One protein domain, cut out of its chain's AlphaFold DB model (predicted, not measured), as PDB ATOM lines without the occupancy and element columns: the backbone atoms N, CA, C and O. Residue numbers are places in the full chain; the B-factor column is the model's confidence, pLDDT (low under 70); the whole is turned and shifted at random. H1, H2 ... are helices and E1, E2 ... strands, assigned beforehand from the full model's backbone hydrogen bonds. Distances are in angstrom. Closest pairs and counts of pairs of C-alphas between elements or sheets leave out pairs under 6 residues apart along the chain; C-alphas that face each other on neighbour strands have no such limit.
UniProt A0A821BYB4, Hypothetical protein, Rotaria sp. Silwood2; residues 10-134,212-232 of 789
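AT A GLANCE: This is residues 10 to 134 and 212 to 232 of the 789 residues of the protein "Hypothetical protein" of Rotaria sp. Silwood2 (UniProt A0A821BYB4). Two sheets form a loose sandwich, partly face to face: a long, twisted sheet of five strands, E1, E8, E7, E4 and E5, has a smaller sheet, E2, E3 and E6, over part of one face. Two short helices, H1 and H2, lie away from both sheets, toward the end of the long axis where E7 ends and E8 begins. The printed part has 146 residues, with H1, then strands E1 to E8, then H2 along the chain, and the class is mostly strand. The larger sheet, in the order E1, E8, E7, E4, E5, is mixed, and the smaller, in the order E2, E3, E6, is antiparallel. The whole is loose, with a radius of gyration of the C-alphas of 19.2 A, and only just flat, spanning 61 by 35 by 19 A.

IN THESE COORDINATES: H1 is residues 14 to 18, with C-alpha 14 at (-14.382, 54.950, 35.659). E1 is residues 28 to 30 and runs on into E2, residues 32 to 35, at 40 degrees. E3 is residues 45 to 51, 19.5 A long. E4, residues 57 to 65, is 26.0 A long, and E5, residues 68 to 77, 26.6 A long, bends by 52 degrees at residue 71. E6 is residues 83 to 89, 20.4 A long. E7, residues 97 to 108, is 34.6 A long. E8, residues 120 to 132, is 38.9 A long and begins at C-alpha 120 (-34.575, 60.111, 24.529). H2, residues 224 to 230, ends at C-alpha 230 (-22.740, 68.790, 34.734).

HOW THE PARTS SIT: In the larger sheet, E7 and E8 form a hairpin, with N 104 and O 124 2.8 A apart. E7 and E4 are antiparallel, with N 62 and O 101 at 2.8 A. E4 and E5 form a hairpin, with N 61 and O 73 at 2.8 A. E1, an edge strand, is parallel to E8, with N 29 and O 123 at 2.9 A. Residues 39 to 40 pair, parallel, with residues 131 to 132 of E8. In the smaller sheet, E2 and E3 form a hairpin, with N 51 and O 32 at 2.9 A, and E3 and E6 are antiparallel, with N 46 and O 88 at 2.8 A. The two sheets form a sandwich, two sheets face to face, with strands at 33 degrees and facing parts 8.6 A centre to centre. The closest C-alphas of E2 and E8, those of Ile 33 and Val 128, are 6.5 A apart. H1 and H2 are apart and on neither sheet. In H1 every O i to N i+4 pair is within hydrogen-bond range; in H2 1 of 3 is, and 1 of 4 O i to N i+3 pairs.

THE WHOLE: The two C-alphas farthest apart, those of Arg 134 and Lys 232, are 62.2 A apart. Residues 135 to 211 are not printed, and C-alphas 134 and 212 are 28.6 A apart across this cut. The link E7 to E8 is long. The mean pLDDT of the printed part is 78.7; residues 10 to 26, 80 to 82, 111 to 118 and 215 to 232 are under 70.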
ATOM      1  N   TYR A  10     -20.078  62.684  25.431       45.66
ATOM      2  CA  TYR A  10     -18.956  61.825  25.078       45.66
ATOM      3  C   TYR A  10     -18.086  61.503  26.309       45.66
ATOM      4  O   TYR A  10     -17.028  62.096  26.480       45.66
ATOM      5  N   GLY A  11     -18.497  60.526  27.119       53.12
ATOM      6  CA  GLY A  11     -17.670  59.831  28.111       53.12
ATOM      7  C   GLY A  11     -17.304  60.564  29.405       53.12
ATOM      8  O   GLY A  11     -17.326  61.788  29.510       53.12
ATOM      9  N   GLY A  12     -16.903  59.750  30.383       48.81
ATOM     10  CA  GLY A  12     -16.364  60.133  31.687       48.81
ATOM     11  C   GLY A  12     -15.481  59.012  32.250       48.81
ATOM     12  O   GLY A  12     -15.470  57.890  31.721       48.81
ATOM     13  N   ASN A  13     -14.715  59.309  33.301       51.47
ATOM     14  CA  ASN A  13     -13.778  58.347  33.887       51.47
ATOM     15  C   ASN A  13     -14.504  57.239  34.680       51.47
ATOM     16  O   ASN A  13     -15.683  57.363  35.000       51.47
ATOM     17  N   LYS A  14     -13.798  56.144  35.009       54.81
ATOM     18  CA  LYS A  14     -14.382  54.950  35.659       54.81
ATOM     19  C   LYS A  14     -15.238  55.290  36.888       54.81
ATOM     20  O   LYS A  14     -16.310  54.721  37.057       54.81
ATOM     21  N   LYS A  15     -14.803  56.272  37.682       53.75
ATOM     22  CA  LYS A  15     -15.470  56.677  38.920       53.75
ATOM     23  C   LYS A  15     -16.768  57.458  38.685       53.75
ATOM     24  O   LYS A  15     -17.700  57.353  39.467       53.75
ATOM     25  N   GLU A  16     -16.863  58.209  37.588       52.62
ATOM     26  CA  GLU A  16     -18.083  58.942  37.205       52.62
ATOM     27  C   GLU A  16     -19.191  58.025  36.674       52.62
ATOM     28  O   GLU A  16     -20.358  58.415  36.706       52.62
ATOM     29  N   ARG A  17     -18.824  56.821  36.210       56.03
ATOM     30  CA  ARG A  17     -19.755  55.742  35.847       56.03
ATOM     31  C   ARG A  17     -20.294  55.061  37.111       56.03
ATOM     32  O   ARG A  17     -21.503  54.949  37.270       56.03
ATOM     33  N   GLU A  18     -19.394  54.716  38.035       56.34
ATOM     34  CA  GLU A  18     -19.703  54.133  39.355       56.34
ATOM     35  C   GLU A  18     -20.561  55.073  40.235       56.34
ATOM     36  O   GLU A  18     -21.455  54.626  40.945       56.34
ATOM     37  N   GLU A  19     -20.355  56.396  40.161       53.88
ATOM     38  CA  GLU A  19     -21.167  57.397  40.879       53.88
ATOM     39  C   GLU A  19     -22.577  57.628  40.259       53.88
ATOM     40  O   GLU A  19     -23.354  58.411  40.808       53.88
ATOM     41  N   GLN A  20     -22.938  56.963  39.144       54.28
ATOM     42  CA  GLN A  20     -24.203  57.152  38.401       54.28
ATOM     43  C   GLN A  20     -24.993  55.849  38.114       54.28
ATOM     44  O   GLN A  20     -25.869  55.853  37.249       54.28
ATOM     45  N   GLU A  21     -24.740  54.744  38.828       46.69
ATOM     46  CA  GLU A  21     -25.259  53.381  38.542       46.69
ATOM     47  C   GLU A  21     -26.795  53.150  38.651       46.69
ATOM     48  O   GLU A  21     -27.245  52.020  38.831       46.69
ATOM     49  N   VAL A  22     -27.639  54.178  38.502       46.50
ATOM     50  CA  VAL A  22     -29.106  54.035  38.461       46.50
ATOM     51  C   VAL A  22     -29.697  54.702  37.205       46.50
ATOM     52  O   VAL A  22     -29.956  55.904  37.170       46.50
ATOM     53  N   ASN A  23     -29.957  53.867  36.193       50.31
ATOM     54  CA  ASN A  23     -30.947  54.048  35.116       50.31
ATOM     55  C   ASN A  23     -30.765  55.220  34.112       50.31
ATOM     56  O   ASN A  23     -31.762  55.788  33.674       50.31
ATOM     57  N   ASN A  24     -29.537  55.580  33.702       53.50
ATOM     58  CA  ASN A  24     -29.302  56.693  32.748       53.50
ATOM     59  C   ASN A  24     -28.505  56.358  31.462       53.50
ATOM     60  O   ASN A  24     -28.102  57.274  30.746       53.50
ATOM     61  N   TYR A  25     -28.294  55.083  31.128       60.94
ATOM     62  CA  TYR A  25     -27.740  54.680  29.821       60.94
ATOM     63  C   TYR A  25     -28.836  54.653  28.738       60.94
ATOM     64  O   TYR A  25     -30.011  54.465  29.056       60.94
ATOM     65  N   ILE A  26     -28.475  54.818  27.460       67.69
ATOM     66  CA  ILE A  26     -29.404  54.578  26.337       67.69
ATOM     67  C   ILE A  26     -29.234  53.118  25.898       67.69
ATOM     68  O   ILE A  26     -28.205  52.818  25.304       67.69
ATOM     69  N   PRO A  27     -30.179  52.197  26.155       71.12
ATOM     70  CA  PRO A  27     -30.055  50.837  25.644       71.12
ATOM     71  C   PRO A  27     -30.113  50.822  24.111       71.12
ATOM     72  O   PRO A  27     -30.846  51.606  23.499       71.12
ATOM     73  N   THR A  28     -29.374  49.893  23.505       79.88
ATOM     74  CA  THR A  28     -29.723  49.382  22.179       79.88
ATOM     75  C   THR A  28     -30.824  48.345  22.370       79.88
ATOM     76  O   THR A  28     -30.623  47.327  23.029       79.88
ATOM     77  N   ASP A  29     -32.007  48.657  21.850       84.62
ATOM     78  CA  ASP A  29     -33.171  47.778  21.875       84.62
ATOM     79  C   ASP A  29     -33.054  46.719  20.754       84.62
ATOM     80  O   ASP A  29     -32.267  46.852  19.813       84.62
ATOM     81  N   SER A  30     -33.847  45.650  20.821       86.56
ATOM     82  CA  SER A  30     -33.786  44.555  19.848       86.56
ATOM     83  C   SER A  30     -34.777  44.731  18.688       86.56
ATOM     84  O   SER A  30     -35.966  44.948  18.923       86.56
ATOM     85  N   VAL A  31     -34.331  44.630  17.420       89.94
ATOM     86  CA  VAL A  31     -35.227  44.731  16.242       89.94
ATOM     87  C   VAL A  31     -35.558  43.378  15.612       89.94
ATOM     88  O   VAL A  31     -34.699  42.556  15.288       89.94
ATOM     89  N   ALA A  32     -36.846  43.146  15.400       91.00
ATOM     90  CA  ALA A  32     -37.388  41.836  15.089       91.00
ATOM     91  C   ALA A  32     -37.604  41.630  13.576       91.00
ATOM     92  O   ALA A  32     -38.692  41.864  13.060       91.00
ATOM     93  N   ILE A  33     -36.565  41.170  12.866       93.31
ATOM     94  CA  ILE A  33     -36.605  40.798  11.435       93.31
ATOM     95  C   ILE A  33     -36.998  39.317  11.247       93.31
ATOM     96  O   ILE A  33     -36.238  38.461  11.694       93.31
ATOM     97  N   ILE A  34     -38.076  38.951  10.534       94.25
ATOM     98  CA  ILE A  34     -38.175  37.606   9.902       94.25
ATOM     99  C   ILE A  34     -38.583  37.677   8.419       94.25
ATOM    100  O   ILE A  34     -39.436  38.487   8.044       94.25
ATOM    101  N   PRO A  35     -38.016  36.785   7.585       95.81
ATOM    102  CA  PRO A  35     -38.438  36.558   6.207       95.81
ATOM    103  C   PRO A  35     -39.787  35.847   6.041       95.81
ATOM    104  O   PRO A  35     -40.153  34.954   6.805       95.81
ATOM    105  N   ASN A  36     -40.488  36.168   4.950       95.44
ATOM    106  CA  ASN A  36     -41.695  35.461   4.510       95.44
ATOM    107  C   ASN A  36     -41.469  33.982   4.114       95.44
ATOM    108  O   ASN A  36     -42.437  33.221   4.078       95.44
ATOM    109  N   ALA A  37     -40.227  33.556   3.856       93.31
ATOM    110  CA  ALA A  37     -39.863  32.172   3.543       93.31
ATOM    111  C   ALA A  37     -38.611  31.710   4.316       93.31
ATOM    112  O   ALA A  37     -37.853  32.519   4.841       93.31
ATOM    113  N   LYS A  38     -38.376  30.392   4.386       90.75
ATOM    114  CA  LYS A  38     -37.148  29.834   4.996       90.75
ATOM    115  C   LYS A  38     -35.938  29.869   4.063       90.75
ATOM    116  O   LYS A  38     -34.816  29.982   4.536       90.75
ATOM    117  N   SER A  39     -36.186  29.752   2.765       93.12
ATOM    118  CA  SER A  39     -35.180  29.728   1.709       93.12
ATOM    119  C   SER A  39     -35.770  30.317   0.430       93.12
ATOM    120  O   SER A  39     -36.975  30.176   0.208       93.12
ATOM    121  N   TYR A  40     -34.925  30.901  -0.413       95.12
ATOM    122  CA  TYR A  40     -35.312  31.585  -1.651       95.12
ATOM    123  C   TYR A  40     -34.580  31.026  -2.874       95.12
ATOM    124  O   TYR A  40     -33.498  30.457  -2.751       95.12
ATOM    125  N   GLN A  41     -35.133  31.225  -4.064       92.88
ATOM    126  CA  GLN A  41     -34.399  31.189  -5.330       92.88
ATOM    127  C   GLN A  41     -33.931  32.614  -5.702       92.88
ATOM    128  O   GLN A  41     -34.440  33.596  -5.159       92.88
ATOM    129  N   PRO A  42     -32.968  32.767  -6.627       92.31
ATOM    130  CA  PRO A  42     -32.710  34.052  -7.274       92.31
ATOM    131  C   PRO A  42     -33.972  34.633  -7.921       92.31
ATOM    132  O   PRO A  42     -34.828  33.889  -8.388       92.31
ATOM    133  N   ASP A  43     -34.057  35.961  -7.948       92.38
ATOM    134  CA  ASP A  43     -35.174  36.762  -8.462       92.38
ATOM    135  C   ASP A  43     -36.516  36.625  -7.700       92.38
ATOM    136  O   ASP A  43     -37.444  37.387  -7.982       92.38
ATOM    137  N   ASP A  44     -36.613  35.763  -6.673       93.44
ATOM    138  CA  ASP A  44     -37.766  35.714  -5.757       93.44
ATOM    139  C   ASP A  44     -37.994  37.064  -5.059       93.44
ATOM    140  O   ASP A  44     -37.052  37.731  -4.617       93.44
ATOM    141  N   GLN A  45     -39.265  37.433  -4.865       95.19
ATOM    142  CA  GLN A  45     -39.639  38.592  -4.056       95.19
ATOM    143  C   GLN A  45     -39.631  38.235  -2.560       95.19
ATOM    144  O   GLN A  45     -40.537  37.578  -2.037       95.19
ATOM    145  N   CYS A  46     -38.607  38.707  -1.856       95.44
ATOM    146  CA  CYS A  46     -38.508  38.625  -0.408       95.44
ATOM    147  C   CYS A  46     -39.338  39.732   0.253       95.44
ATOM    148  O   CYS A  46     -39.338  40.889  -0.181       95.44
ATOM    149  N   GLU A  47     -40.016  39.374   1.340       95.88
ATOM    150  CA  GLU A  47     -40.642  40.322   2.254       95.88
ATOM    151  C   GLU A  47     -40.092  40.076   3.657       95.88
ATOM    152  O   GLU A  47     -40.283  38.996   4.222       95.88
ATOM    153  N   LEU A  48     -39.402  41.073   4.215       95.12
ATOM    154  CA  LEU A  48     -38.965  41.067   5.607       95.12
ATOM    155  C   LEU A  48     -39.956  41.873   6.434       95.12
ATOM    156  O   LEU A  48     -40.132  43.072   6.198       95.12
ATOM    157  N   LEU A  49     -40.582  41.222   7.410       94.44
ATOM    158  CA  LEU A  49     -41.324  41.919   8.449       94.44
ATOM    159  C   LEU A  49     -40.333  42.398   9.512       94.44
ATOM    160  O   LEU A  49     -39.480  41.630   9.957       94.44
ATOM    161  N   ILE A  50     -40.450  43.670   9.885       93.44
ATOM    162  CA  ILE A  50     -39.683  44.337  10.933       93.44
ATOM    163  C   ILE A  50     -40.668  44.690  12.047       93.44
ATOM    164  O   ILE A  50     -41.531  45.544  11.833       93.44
ATOM    165  N   LEU A  51     -40.556  44.060  13.221       91.19
ATOM    166  CA  LEU A  51     -41.196  44.580  14.436       91.19
ATOM    167  C   LEU A  51     -40.217  45.554  15.099       91.19
ATOM    168  O   LEU A  51     -39.068  45.200  15.382       91.19
ATOM    169  N   ALA A  52     -40.662  46.789  15.294       89.50
ATOM    170  CA  ALA A  52     -39.863  47.874  15.841       89.50
ATOM    171  C   ALA A  52     -40.212  48.074  17.323       89.50
ATOM    172  O   ALA A  52     -41.387  48.248  17.630       89.50
ATOM    173  N   PRO A  53     -39.242  48.125  18.254       87.12
ATOM    174  CA  PRO A  53     -39.537  48.390  19.667       87.12
ATOM    175  C   PRO A  53     -39.980  49.843  19.942       87.12
ATOM    176  O   PRO A  53     -40.266  50.192  21.086       87.12
ATOM    177  N   PHE A  54     -40.021  50.705  18.918       86.75
ATOM    178  CA  PHE A  54     -40.495  52.084  18.999       86.75
ATOM    179  C   PHE A  54     -40.938  52.633  17.634       86.75
ATOM    180  O   PHE A  54     -40.344  52.327  16.598       86.75
ATOM    181  N   SER A  55     -41.925  53.531  17.652       85.31
ATOM    182  CA  SER A  55     -42.362  54.332  16.503       85.31
ATOM    183  C   SER A  55     -42.542  55.814  16.906       85.31
ATOM    184  O   SER A  55     -42.860  56.101  18.063       85.31
ATOM    185  N   PRO A  56     -42.317  56.789  15.999       87.44
ATOM    186  CA  PRO A  56     -41.798  56.639  14.640       87.44
ATOM    187  C   PRO A  56     -40.276  56.411  14.615       87.44
ATOM    188  O   PRO A  56     -39.548  56.811  15.529       87.44
ATOM    189  N   ALA A  57     -39.783  55.802  13.536       89.62
ATOM    190  CA  ALA A  57     -38.365  55.490  13.361       89.62
ATOM    191  C   ALA A  57     -37.920  55.575  11.891       89.62
ATOM    192  O   ALA A  57     -38.709  55.395  10.966       89.62
ATOM    193  N   ASN A  58     -36.630  55.823  11.673       92.12
ATOM    194  CA  ASN A  58     -35.976  55.689  10.371       92.12
ATOM    195  C   ASN A  58     -35.174  54.388  10.380       92.12
ATOM    196  O   ASN A  58     -34.401  54.167  11.311       92.12
ATOM    197  N   GLY A  59     -35.358  53.546   9.367       92.25
ATOM    198  CA  GLY A  59     -34.733  52.231   9.273       92.25
ATOM    199  C   GLY A  59     -33.770  52.097   8.098       92.25
ATOM    200  O   GLY A  59     -33.973  52.686   7.031       92.25
ATOM    201  N   ALA A  60     -32.739  51.280   8.282       94.69
ATOM    202  CA  ALA A  60     -31.819  50.840   7.244       94.69
ATOM    203  C   ALA A  60     -31.685  49.311   7.272       94.69
ATOM    204  O   ALA A  60     -31.542  48.736   8.346       94.69
ATOM    205  N   LEU A  61     -31.709  48.667   6.101       94.81
ATOM    206  CA  LEU A  61     -31.334  47.265   5.904       94.81
ATOM    207  C   LEU A  61     -30.011  47.193   5.135       94.81
ATOM    208  O   LEU A  61     -29.924  47.728   4.027       94.81
ATOM    209  N   ILE A  62     -29.014  46.520   5.703       93.38
ATOM    210  CA  ILE A  62     -27.658  46.349   5.165       93.38
ATOM    211  C   ILE A  62     -27.467  44.868   4.817       93.38
ATOM    212  O   ILE A  62     -27.715  44.002   5.653       93.38
ATOM    213  N   PHE A  63     -27.040  44.572   3.589       93.69
ATOM    214  CA  PHE A  63     -26.961  43.206   3.059       93.69
ATOM    215  C   PHE A  63     -25.502  42.724   2.980       93.69
ATOM    216  O   PHE A  63     -24.818  42.993   1.987       93.69
ATOM    217  N   ASP A  64     -25.035  42.016   4.012       90.56
ATOM    218  CA  ASP A  64     -23.696  41.419   4.095       90.56
ATOM    219  C   ASP A  64     -23.580  40.159   3.222       90.56
ATOM    220  O   ASP A  64     -24.305  39.173   3.402       90.56
ATOM    221  N   CYS A  65     -22.624  40.183   2.296       88.88
ATOM    222  CA  CYS A  65     -22.072  39.004   1.645       88.88
ATOM    223  C   CYS A  65     -20.567  38.925   1.926       88.88
ATOM    224  O   CYS A  65     -19.773  39.586   1.258       88.88
ATOM    225  N   ASP A  66     -20.184  38.074   2.883       84.06
ATOM    226  CA  ASP A  66     -18.787  37.736   3.210       84.06
ATOM    227  C   ASP A  66     -17.913  38.943   3.632       84.06
ATOM    228  O   ASP A  66     -16.691  38.939   3.492       84.06
ATOM    229  N   GLY A  67     -18.533  39.986   4.191       81.44
ATOM    230  CA  GLY A  67     -17.909  41.246   4.608       81.44
ATOM    231  C   GLY A  67     -18.127  42.402   3.632       81.44
ATOM    232  O   GLY A  67     -17.671  43.517   3.892       81.44
ATOM    233  N   GLN A  68     -18.809  42.166   2.507       85.19
ATOM    234  CA  GLN A  68     -19.126  43.189   1.513       85.19
ATOM    235  C   GLN A  68     -20.600  43.595   1.598       85.19
ATOM    236  O   GLN A  68     -21.499  42.767   1.447       85.19
ATOM    237  N   ILE A  69     -20.851  44.896   1.779       87.69
ATOM    238  CA  ILE A  69     -22.199  45.473   1.706       87.69
ATOM    239  C   ILE A  69     -22.655  45.446   0.245       87.69
ATOM    240  O   ILE A  69     -22.270  46.291  -0.561       87.69
ATOM    241  N   SER A  70     -23.484  44.461  -0.084       88.88
ATOM    242  CA  SER A  70     -24.011  44.245  -1.435       88.88
ATOM    243  C   SER A  70     -25.202  45.153  -1.771       88.88
ATOM    244  O   SER A  70     -25.390  45.524  -2.928       88.88
ATOM    245  N   GLN A  71     -25.991  45.544  -0.765       92.38
ATOM    246  CA  GLN A  71     -27.137  46.442  -0.907       92.38
ATOM    247  C   GLN A  71     -27.414  47.201   0.402       92.38
ATOM    248  O   GLN A  71     -27.117  46.723   1.498       92.38
ATOM    249  N   LEU A  72     -28.014  48.388   0.268       93.44
ATOM    250  CA  LEU A  72     -28.570  49.196   1.354       93.44
ATOM    251  C   LEU A  72     -29.998  49.616   0.974       93.44
ATOM    252  O   LEU A  72     -30.193  50.242  -0.066       93.44
ATOM    253  N   ILE A  73     -30.986  49.321   1.820       95.31
ATOM    254  CA  ILE A  73     -32.369  49.811   1.677       95.31
ATOM    255  C   ILE A  73     -32.680  50.723   2.862       95.31
ATOM    256  O   ILE A  73     -32.390  50.365   3.997       95.31
ATOM    257  N   ARG A  74     -33.274  51.894   2.622       95.31
ATOM    258  CA  ARG A  74     -33.749  52.799   3.682       95.31
ATOM    259  C   ARG A  74     -35.270  52.860   3.673       95.31
ATOM    260  O   ARG A  74     -35.870  52.884   2.602       95.31
ATOM    261  N   PHE A  75     -35.874  52.897   4.854       92.94
ATOM    262  CA  PHE A  75     -37.321  52.935   5.052       92.94
ATOM    263  C   PHE A  75     -37.686  53.803   6.264       92.94
ATOM    264  O   PHE A  75     -36.815  54.239   7.017       92.94
ATOM    265  N   GLN A  76     -38.974  54.084   6.439       90.12
ATOM    266  CA  GLN A  76     -39.499  54.836   7.579       90.12
ATOM    267  C   GLN A  76     -40.682  54.087   8.190       90.12
ATOM    268  O   GLN A  76     -41.419  53.405   7.482       90.12
ATOM    269  N   ILE A  77     -40.825  54.216   9.505       87.94
ATOM    270  CA  ILE A  77     -41.907  53.668  10.320       87.94
ATOM    271  C   ILE A  77     -42.693  54.870  10.844       87.94
ATOM    272  O   ILE A  77     -42.144  55.698  11.578       87.94
ATOM    273  N   GLU A  78     -43.952  54.994  10.429       84.19
ATOM    274  CA  GLU A  78     -44.854  56.063  10.872       84.19
ATOM    275  C   GLU A  78     -45.327  55.838  12.319       84.19
ATOM    276  O   GLU A  78     -45.247  54.733  12.854       84.19
ATOM    277  N   SER A  79     -45.829  56.887  12.974       72.19
ATOM    278  CA  SER A  79     -46.370  56.792  14.337       72.19
ATOM    279  C   SER A  79     -47.684  56.001  14.343       72.19
ATOM    280  O   SER A  79     -48.721  56.531  13.941       72.19
ATOM    281  N   GLY A  80     -47.668  54.754  14.814       68.25
ATOM    282  CA  GLY A  80     -48.861  53.909  14.826       68.25
ATOM    283  C   GLY A  80     -48.546  52.440  15.115       68.25
ATOM    284  O   GLY A  80     -48.326  52.110  16.276       68.25
ATOM    285  N   PRO A  81     -48.586  51.540  14.115       59.09
ATOM    286  CA  PRO A  81     -48.277  50.130  14.316       59.09
ATOM    287  C   PRO A  81     -46.767  49.897  14.441       59.09
ATOM    288  O   PRO A  81     -45.989  50.333  13.594       59.09
ATOM    289  N   ASP A  82     -46.365  49.094  15.420       69.75
ATOM    290  CA  ASP A  82     -44.968  48.701  15.673       69.75
ATOM    291  C   ASP A  82     -44.423  47.667  14.655       69.75
ATOM    292  O   ASP A  82     -43.539  46.867  14.958       69.75
ATOM    293  N   LEU A  83     -44.979  47.648  13.439       84.00
ATOM    294  CA  LEU A  83     -44.685  46.697  12.369       84.00
ATOM    295  C   LEU A  83     -44.497  47.424  11.034       84.00
ATOM    296  O   LEU A  83     -45.285  48.293  10.669       84.00
ATOM    297  N   THR A  84     -43.497  47.027  10.250       89.62
ATOM    298  CA  THR A  84     -43.305  47.502   8.870       89.62
ATOM    299  C   THR A  84     -42.690  46.407   8.004       89.62
ATOM    300  O   THR A  84     -41.770  45.717   8.432       89.62
ATOM    301  N   THR A  85     -43.186  46.247   6.775       92.50
ATOM    302  CA  THR A  85     -42.682  45.245   5.820       92.50
ATOM    303  C   THR A  85     -41.831  45.908   4.745       92.50
ATOM    304  O   THR A  85     -42.313  46.789   4.033       92.50
ATOM    305  N   VAL A  86     -40.594  45.445   4.569       94.00
ATOM    306  CA  VAL A  86     -39.705  45.879   3.481       94.00
ATOM    307  C   VAL A  86     -39.641  44.781   2.418       94.00
ATOM    308  O   VAL A  86     -39.453  43.611   2.748       94.00
ATOM    309  N   LYS A  87     -39.807  45.152   1.142       95.00
ATOM    310  CA  LYS A  87     -39.839  44.217   0.003       95.00
ATOM    311  C   LYS A  87     -38.685  44.475  -0.962       95.00
ATOM    312  O   LYS A  87     -38.390  45.631  -1.262       95.00
ATOM    313  N   PHE A  88     -38.064  43.412  -1.465       94.50
ATOM    314  CA  PHE A  88     -36.974  43.456  -2.449       94.50
ATOM    315  C   PHE A  88     -36.848  42.106  -3.169       94.50
ATOM    316  O   PHE A  88     -37.419  41.112  -2.728       94.50
ATOM    317  N   ASN A  89     -36.084  42.060  -4.260       95.44
ATOM    318  CA  ASN A  89     -35.824  40.821  -4.995       95.44
ATOM    319  C   ASN A  89     -34.491  40.203  -4.550       95.44
ATOM    320  O   ASN A  89     -33.545  40.924  -4.233       95.44
ATOM    321  N   ILE A  90     -34.412  38.875  -4.534       95.31
ATOM    322  CA  ILE A  90     -33.221  38.122  -4.128       95.31
ATOM    323  C   ILE A  90     -32.170  38.132  -5.247       95.31
ATOM    324  O   ILE A  90     -32.395  37.578  -6.321       95.31
ATOM    325  N   SER A  91     -30.997  38.729  -5.006       93.25
ATOM    326  CA  SER A  91     -29.904  38.708  -5.989       93.25
ATOM    327  C   SER A  91     -29.288  37.313  -6.142       93.25
ATOM    328  O   SER A  91     -29.084  36.582  -5.172       93.25
ATOM    329  N   LYS A  92     -28.894  36.970  -7.370       91.25
ATOM    330  CA  LYS A  92     -28.143  35.748  -7.692       91.25
ATOM    331  C   LYS A  92     -26.745  35.702  -7.058       91.25
ATOM    332  O   LYS A  92     -26.247  34.615  -6.765       91.25
ATOM    333  N   ASP A  93     -26.118  36.851  -6.814       91.19
ATOM    334  CA  ASP A  93     -24.771  36.926  -6.219       91.19
ATOM    335  C   ASP A  93     -24.773  36.599  -4.712       91.19
ATOM    336  O   ASP A  93     -23.743  36.265  -4.113       91.19
ATOM    337  N   TRP A  94     -25.958  36.626  -4.099       92.69
ATOM    338  CA  TRP A  94     -26.196  36.263  -2.705       92.69
ATOM    339  C   TRP A  94     -26.206  34.745  -2.451       92.69
ATOM    340  O   TRP A  94     -26.244  34.339  -1.297       92.69
ATOM    341  N   ILE A  95     -26.125  33.885  -3.474       92.69
ATOM    342  CA  ILE A  95     -25.985  32.430  -3.273       92.69
ATOM    343  C   ILE A  95     -24.655  32.130  -2.547       92.69
ATOM    344  O   ILE A  95     -23.613  32.609  -2.998       92.69
ATOM    345  N   PRO A  96     -24.635  31.300  -1.481       93.06
ATOM    346  CA  PRO A  96     -25.746  30.502  -0.939       93.06
ATOM    347  C   PRO A  96     -26.516  31.156   0.220       93.06
ATOM    348  O   PRO A  96     -27.510  30.602   0.684       93.06
ATOM    349  N   ASN A  97     -26.054  32.299   0.723       94.25
ATOM    350  CA  ASN A  97     -26.752  33.100   1.720       94.25
ATOM    351  C   ASN A  97     -26.266  34.559   1.721       94.25
ATOM    352  O   ASN A  97     -25.102  34.856   1.436       94.25
ATOM    353  N   VAL A  98     -27.169  35.445   2.137       94.19
ATOM    354  CA  VAL A  98     -26.902  36.842   2.513       94.19
ATOM    355  C   VAL A  98     -27.357  37.043   3.953       94.19
ATOM    356  O   VAL A  98     -28.367  36.464   4.367       94.19
ATOM    357  N   ARG A  99     -26.640  37.857   4.728       93.31
ATOM    358  CA  ARG A  99     -27.127  38.311   6.033       93.31
ATOM    359  C   ARG A  99     -27.678  39.722   5.907       93.31
ATOM    360  O   ARG A  99     -27.034  40.595   5.341       93.31
ATOM    361  N   VAL A 100     -28.880  39.941   6.424       94.12
ATOM    362  CA  VAL A 100     -29.536  41.249   6.421       94.12
ATOM    363  C   VAL A 100     -29.524  41.791   7.840       94.12
ATOM    364  O   VAL A 100     -30.150  41.213   8.727       94.12
ATOM    365  N   HIS A 101     -28.789  42.879   8.043       93.19
ATOM    366  CA  HIS A 101     -28.716  43.631   9.291       93.19
ATOM    367  C   HIS A 101     -29.738  44.767   9.207       93.19
ATOM    368  O   HIS A 101     -29.824  45.426   8.171       93.19
ATOM    369  N   ALA A 102     -30.505  45.013  10.264       93.38
ATOM    370  CA  ALA A 102     -31.386  46.166  10.377       93.38
ATOM    371  C   ALA A 102     -30.898  47.100  11.490       93.38
ATOM    372  O   ALA A 102     -30.642  46.647  12.602       93.38
ATOM    373  N   GLU A 103     -30.829  48.398  11.199       92.19
ATOM    374  CA  GLU A 103     -30.645  49.467  12.188       92.19
ATOM    375  C   GLU A 103     -31.868  50.393  12.133       92.19
ATOM    376  O   GLU A 103     -32.212  50.913  11.069       92.19
ATOM    377  N   LEU A 104     -32.531  50.605  13.271       91.44
ATOM    378  CA  LEU A 104     -33.588  51.601  13.451       91.44
ATOM    379  C   LEU A 104     -33.100  52.737  14.342       91.44
ATOM    380  O   LEU A 104     -32.475  52.493  15.370       91.44
ATOM    381  N   ILE A 105     -33.455  53.976  14.000       89.62
ATOM    382  CA  ILE A 105     -33.170  55.169  14.806       89.62
ATOM    383  C   ILE A 105     -34.456  55.987  14.972       89.62
ATOM    384  O   ILE A 105     -35.063  56.419  13.988       89.62
ATOM    385  N   GLY A 106     -34.854  56.224  16.221       87.31
ATOM    386  CA  GLY A 106     -36.081  56.934  16.592       87.31
ATOM    387  C   GLY A 106     -35.952  57.655  17.935       87.31
ATOM    388  O   GLY A 106     -34.845  57.979  18.377       87.31
ATOM    389  N   SER A 107     -37.082  57.930  18.594       82.69
ATOM    390  CA  SER A 107     -37.090  58.592  19.906       82.69
ATOM    391  C   SER A 107     -38.291  58.208  20.771       82.69
ATOM    392  O   SER A 107     -39.426  58.288  20.303       82.69
ATOM    393  N   ILE A 108     -38.046  57.892  22.043       78.06
ATOM    394  CA  ILE A 108     -39.035  57.419  23.028       78.06
ATOM    395  C   ILE A 108     -39.141  58.449  24.172       78.06
ATOM    396  O   ILE A 108     -38.139  59.096  24.498       78.06
ATOM    397  N   PRO A 109     -40.307  58.627  24.824       75.50
ATOM    398  CA  PRO A 109     -40.399  59.317  26.112       75.50
ATOM    399  C   PRO A 109     -39.388  58.813  27.162       75.50
ATOM    400  O   PRO A 109     -38.829  57.724  27.057       75.50
ATOM    401  N   ARG A 110     -39.136  59.617  28.201       70.44
ATOM    402  CA  ARG A 110     -38.290  59.217  29.340       70.44
ATOM    403  C   ARG A 110     -39.164  58.631  30.451       70.44
ATOM    404  O   ARG A 110     -40.216  59.187  30.739       70.44
ATOM    405  N   GLU A 111     -38.704  57.557  31.088       61.44
ATOM    406  CA  GLU A 111     -39.462  56.822  32.120       61.44
ATOM    407  C   GLU A 111     -39.634  57.594  33.438       61.44
ATOM    408  O   GLU A 111     -40.594  57.370  34.169       61.44
ATOM    409  N   ILE A 112     -38.715  58.514  33.747       57.47
ATOM    410  CA  ILE A 112     -38.775  59.353  34.948       57.47
ATOM    411  C   ILE A 112     -39.413  60.692  34.573       57.47
ATOM    412  O   ILE A 112     -38.824  61.489  33.835       57.47
ATOM    413  N   GLU A 113     -40.619  60.943  35.086       50.69
ATOM    414  CA  GLU A 113     -41.404  62.127  34.742       50.69
ATOM    415  C   GLU A 113     -40.758  63.436  35.224       50.69
ATOM    416  O   GLU A 113     -40.739  63.769  36.409       50.69
ATOM    417  N   MET A 114     -40.336  64.256  34.263       48.47
ATOM    418  CA  MET A 114     -40.350  65.710  34.398       48.47
ATOM    419  C   MET A 114     -41.135  66.275  33.217       48.47
ATOM    420  O   MET A 114     -40.698  66.178  32.066       48.47
ATOM    421  N   THR A 115     -42.312  66.839  33.494       47.66
ATOM    422  CA  THR A 115     -43.222  67.394  32.485       47.66
ATOM    423  C   THR A 115     -42.509  68.416  31.594       47.66
ATOM    424  O   THR A 115     -41.769  69.272  32.075       47.66
ATOM    425  N   ASN A 116     -42.740  68.317  30.279       56.12
ATOM    426  CA  ASN A 116     -42.053  69.058  29.205       56.12
ATOM    427  C   ASN A 116     -40.576  68.676  28.932       56.12
ATOM    428  O   ASN A 116     -39.871  69.435  28.266       56.12
ATOM    429  N   SER A 117     -40.099  67.506  29.376       57.88
ATOM    430  CA  SER A 117     -38.778  66.988  28.963       57.88
ATOM    431  C   SER A 117     -38.770  66.447  27.521       57.88
ATOM    432  O   SER A 117     -39.734  65.801  27.111       57.88
ATOM    433  N   PRO A 118     -37.676  66.627  26.753       64.69
ATOM    434  CA  PRO A 118     -37.533  66.041  25.421       64.69
ATOM    435  C   PRO A 118     -37.314  64.518  25.475       64.69
ATOM    436  O   PRO A 118     -36.653  63.993  26.382       64.69
ATOM    437  N   HIS A 119     -37.835  63.817  24.462       74.06
ATOM    438  CA  HIS A 119     -37.669  62.371  24.266       74.06
ATOM    439  C   HIS A 119     -36.185  61.957  24.255       74.06
ATOM    440  O   HIS A 119     -35.320  62.712  23.801       74.06
ATOM    441  N   ARG A 120     -35.887  60.739  24.730       75.38
ATOM    442  CA  ARG A 120     -34.575  60.111  24.529       75.38
ATOM    443  C   ARG A 120     -34.467  59.575  23.095       75.38
ATOM    444  O   ARG A 120     -35.473  59.116  22.554       75.38
ATOM    445  N   PRO A 121     -33.272  59.563  22.484       79.06
ATOM    446  CA  PRO A 121     -32.992  58.714  21.342       79.06
ATOM    447  C   PRO A 121     -33.287  57.253  21.680       79.06
ATOM    448  O   PRO A 121     -33.140  56.810  22.825       79.06
ATOM    449  N   ALA A 122     -33.671  56.510  20.656       83.56
ATOM    450  CA  ALA A 122     -33.710  55.064  20.693       83.56
ATOM    451  C   ALA A 122     -33.037  54.522  19.432       83.56
ATOM    452  O   ALA A 122     -33.115  55.124  18.354       83.56
ATOM    453  N   ILE A 123     -32.332  53.413  19.600       87.44
ATOM    454  CA  ILE A 123     -31.714  52.646  18.530       87.44
ATOM    455  C   ILE A 123     -32.133  51.198  18.726       87.44
ATOM    456  O   ILE A 123     -32.164  50.727  19.859       87.44
ATOM    457  N   ALA A 124     -32.465  50.514  17.636       89.06
ATOM    458  CA  ALA A 124     -32.645  49.073  17.665       89.06
ATOM    459  C   ALA A 124     -31.842  48.422  16.547       89.06
ATOM    460  O   ALA A 124     -31.814  48.938  15.428       89.06
ATOM    461  N   THR A 125     -31.184  47.307  16.850       91.12
ATOM    462  CA  THR A 125     -30.333  46.587  15.892       91.12
ATOM    463  C   THR A 125     -30.765  45.132  15.788       91.12
ATOM    464  O   THR A 125     -31.501  44.641  16.636       91.12
ATOM    465  N   GLY A 126     -30.359  44.428  14.736       90.62
ATOM    466  CA  GLY A 126     -30.645  43.002  14.599       90.62
ATOM    467  C   GLY A 126     -30.226  42.453  13.250       90.62
ATOM    468  O   GLY A 126     -29.968  43.212  12.322       90.62
ATOM    469  N   SER A 127     -30.154  41.130  13.130       92.69
ATOM    470  CA  SER A 127     -29.766  40.474  11.882       92.69
ATOM    471  C   SER A 127     -30.546  39.183  11.635       92.69
ATOM    472  O   SER A 127     -31.054  38.546  12.560       92.69
ATOM    473  N   VAL A 128     -30.661  38.804  10.361       93.44
ATOM    474  CA  VAL A 128     -31.194  37.509   9.924       93.44
ATOM    475  C   VAL A 128     -30.403  37.001   8.718       93.44
ATOM    476  O   VAL A 128     -30.036  37.777   7.838       93.44
ATOM    477  N   SER A 129     -30.128  35.698   8.660       93.94
ATOM    478  CA  SER A 129     -29.537  35.068   7.471       93.94
ATOM    479  C   SER A 129     -30.649  34.564   6.557       93.94
ATOM    480  O   SER A 129     -31.519  33.820   7.007       93.94
ATOM    481  N   LEU A 130     -30.599  34.928   5.277       94.88
ATOM    482  CA  LEU A 130     -31.491  34.410   4.244       94.88
ATOM    483  C   LEU A 130     -30.765  33.295   3.490       94.88
ATOM    484  O   LEU A 130     -29.719  33.537   2.888       94.88
ATOM    485  N   GLU A 131     -31.294  32.072   3.548       94.94
ATOM    486  CA  GLU A 131     -30.783  30.942   2.766       94.94
ATOM    487  C   GLU A 131     -31.262  31.061   1.313       94.94
ATOM    488  O   GLU A 131     -32.442  31.307   1.056       94.94
ATOM    489  N   ILE A 132     -30.351  30.908   0.352       95.06
ATOM    490  CA  ILE A 132     -30.643  31.065  -1.076       95.06
ATOM    491  C   ILE A 132     -30.137  29.829  -1.811       95.06
ATOM    492  O   ILE A 132     -28.972  29.436  -1.699       95.06
ATOM    493  N   SER A 133     -31.033  29.187  -2.555       93.25
ATOM    494  CA  SER A 133     -30.778  27.871  -3.111       93.25
ATOM    495  C   SER A 133     -29.657  27.880  -4.145       93.25
ATOM    496  O   SER A 133     -29.506  28.776  -4.977       93.25
ATOM    497  N   ARG A 134     -28.889  26.793  -4.118       92.62
ATOM    498  CA  ARG A 134     -27.786  26.505  -5.039       92.62
ATOM    499  C   ARG A 134     -28.263  25.719  -6.267       92.62
ATOM    500  O   ARG A 134     -27.437  25.297  -7.072       92.62
ATOM    501  N   ASP A 212     -20.327  45.587  13.624       73.56
ATOM    502  CA  ASP A 212     -21.017  46.825  13.954       73.56
ATOM    503  C   ASP A 212     -20.499  47.379  15.293       73.56
ATOM    504  O   ASP A 212     -20.678  46.789  16.358       73.56
ATOM    505  N   TYR A 213     -19.813  48.524  15.237       73.81
ATOM    506  CA  TYR A 213     -19.284  49.225  16.410       73.81
ATOM    507  C   TYR A 213     -20.205  50.385  16.784       73.81
ATOM    508  O   TYR A 213     -19.986  51.534  16.391       73.81
ATOM    509  N   HIS A 214     -21.245  50.090  17.561       70.88
ATOM    510  CA  HIS A 214     -22.080  51.133  18.137       70.88
ATOM    511  C   HIS A 214     -21.309  51.860  19.233       70.88
ATOM    512  O   HIS A 214     -20.957  51.282  20.252       70.88
ATOM    513  N   SER A 215     -21.097  53.160  19.044       69.12
ATOM    514  CA  SER A 215     -20.835  54.071  20.153       69.12
ATOM    515  C   SER A 215     -22.122  54.816  20.486       69.12
ATOM    516  O   SER A 215     -22.259  55.998  20.157       69.12
ATOM    517  N   ARG A 216     -23.089  54.102  21.093       67.31
ATOM    518  CA  ARG A 216     -24.285  54.741  21.666       67.31
ATOM    519  C   ARG A 216     -24.610  54.437  23.125       67.31
ATOM    520  O   ARG A 216     -25.065  55.382  23.759       67.31
ATOM    521  N   ASN A 217     -24.357  53.270  23.723       62.84
ATOM    522  CA  ASN A 217     -25.054  53.011  25.000       62.84
ATOM    523  C   ASN A 217     -24.461  53.770  26.216       62.84
ATOM    524  O   ASN A 217     -25.228  54.330  27.000       62.84
ATOM    525  N   GLU A 218     -23.140  54.024  26.255       61.12
ATOM    526  CA  GLU A 218     -22.496  55.035  27.134       61.12
ATOM    527  C   GLU A 218     -22.881  56.506  26.811       61.12
ATOM    528  O   GLU A 218     -22.257  57.440  27.324       61.12
ATOM    529  N   CYS A 219     -23.884  56.769  25.963       65.06
ATOM    530  CA  CYS A 219     -24.547  58.073  25.965       65.06
ATOM    531  C   CYS A 219     -25.299  58.222  27.290       65.06
ATOM    532  O   CYS A 219     -26.381  57.665  27.462       65.06
ATOM    533  N   LEU A 220     -24.752  59.011  28.211       62.47
ATOM    534  CA  LEU A 220     -25.441  59.326  29.458       62.47
ATOM    535  C   LEU A 220     -26.622  60.279  29.201       62.47
ATOM    536  O   LEU A 220     -26.463  61.347  28.601       62.47
ATOM    537  N   LEU A 221     -27.803  59.890  29.678       60.94
ATOM    538  CA  LEU A 221     -29.001  60.722  29.760       60.94
ATOM    539  C   LEU A 221     -28.956  61.576  31.028       60.94
ATOM    540  O   LEU A 221     -28.752  61.070  32.127       60.94
ATOM    541  N   PHE A 222     -29.207  62.879  30.898       57.59
ATOM    542  CA  PHE A 222     -29.171  63.794  32.040       57.59
ATOM    543  C   PHE A 222     -30.539  64.399  32.371       57.59
ATOM    544  O   PHE A 222     -31.274  64.855  31.489       57.59
ATOM    545  N   ASN A 223     -30.854  64.417  33.668       57.53
ATOM    546  CA  ASN A 223     -31.971  65.137  34.289       57.53
ATOM    547  C   ASN A 223     -31.691  66.657  34.274       57.53
ATOM    548  O   ASN A 223     -30.549  67.071  34.470       57.53
ATOM    549  N   SER A 224     -32.706  67.509  34.084       53.78
ATOM    550  CA  SER A 224     -32.522  68.968  33.994       53.78
ATOM    551  C   SER A 224     -31.914  69.615  35.248       53.78
ATOM    552  O   SER A 224     -31.171  70.582  35.115       53.78
ATOM    553  N   GLN A 225     -32.154  69.072  36.448       50.91
ATOM    554  CA  GLN A 225     -31.482  69.519  37.680       50.91
ATOM    555  C   GLN A 225     -29.994  69.127  37.701       50.91
ATOM    556  O   GLN A 225     -29.154  69.848  38.241       50.91
ATOM    557  N   TYR A 226     -29.649  68.003  37.073       51.34
ATOM    558  CA  TYR A 226     -28.273  67.519  36.958       51.34
ATOM    559  C   TYR A 226     -27.504  68.244  35.837       51.34
ATOM    560  O   TYR A 226     -26.300  68.456  35.957       51.34
ATOM    561  N   ILE A 227     -28.194  68.737  34.799       47.34
ATOM    562  CA  ILE A 227     -27.613  69.546  33.708       47.34
ATOM    563  C   ILE A 227     -26.936  70.833  34.223       47.34
ATOM    564  O   ILE A 227     -25.908  71.232  33.675       47.34
ATOM    565  N   GLU A 228     -27.436  71.472  35.289       49.03
ATOM    566  CA  GLU A 228     -26.730  72.608  35.915       49.03
ATOM    567  C   GLU A 228     -25.419  72.192  36.598       49.03
ATOM    568  O   GLU A 228     -24.428  72.925  36.552       49.03
ATOM    569  N   GLN A 229     -25.387  71.002  37.203       47.59
ATOM    570  CA  GLN A 229     -24.209  70.474  37.895       47.59
ATOM    571  C   GLN A 229     -23.159  69.934  36.906       47.59
ATOM    572  O   GLN A 229     -21.960  70.111  37.115       47.59
ATOM    573  N   LEU A 230     -23.597  69.349  35.787       41.03
ATOM    574  CA  LEU A 230     -22.740  68.790  34.734       41.03
ATOM    575  C   LEU A 230     -22.025  69.840  33.891       41.03
ATOM    576  O   LEU A 230     -20.826  69.694  33.650       41.03
ATOM    577  N   LYS A 231     -22.697  70.955  33.558       48.56
ATOM    578  CA  LYS A 231     -22.071  72.148  32.943       48.56
ATOM    579  C   LYS A 231     -20.834  72.649  33.711       48.56
ATOM    580  O   LYS A 231     -20.060  73.437  33.175       48.56
ATOM    581  N   LYS A 232     -20.661  72.213  34.964       44.53
ATOM    582  CA  LYS A 232     -19.623  72.637  35.905       44.53
ATOM    583  C   LYS A 232     -18.470  71.634  36.100       44.53
ATOM    584  O   LYS A 232     -17.518  71.995  36.789       44.53
TER     585      LYS A 232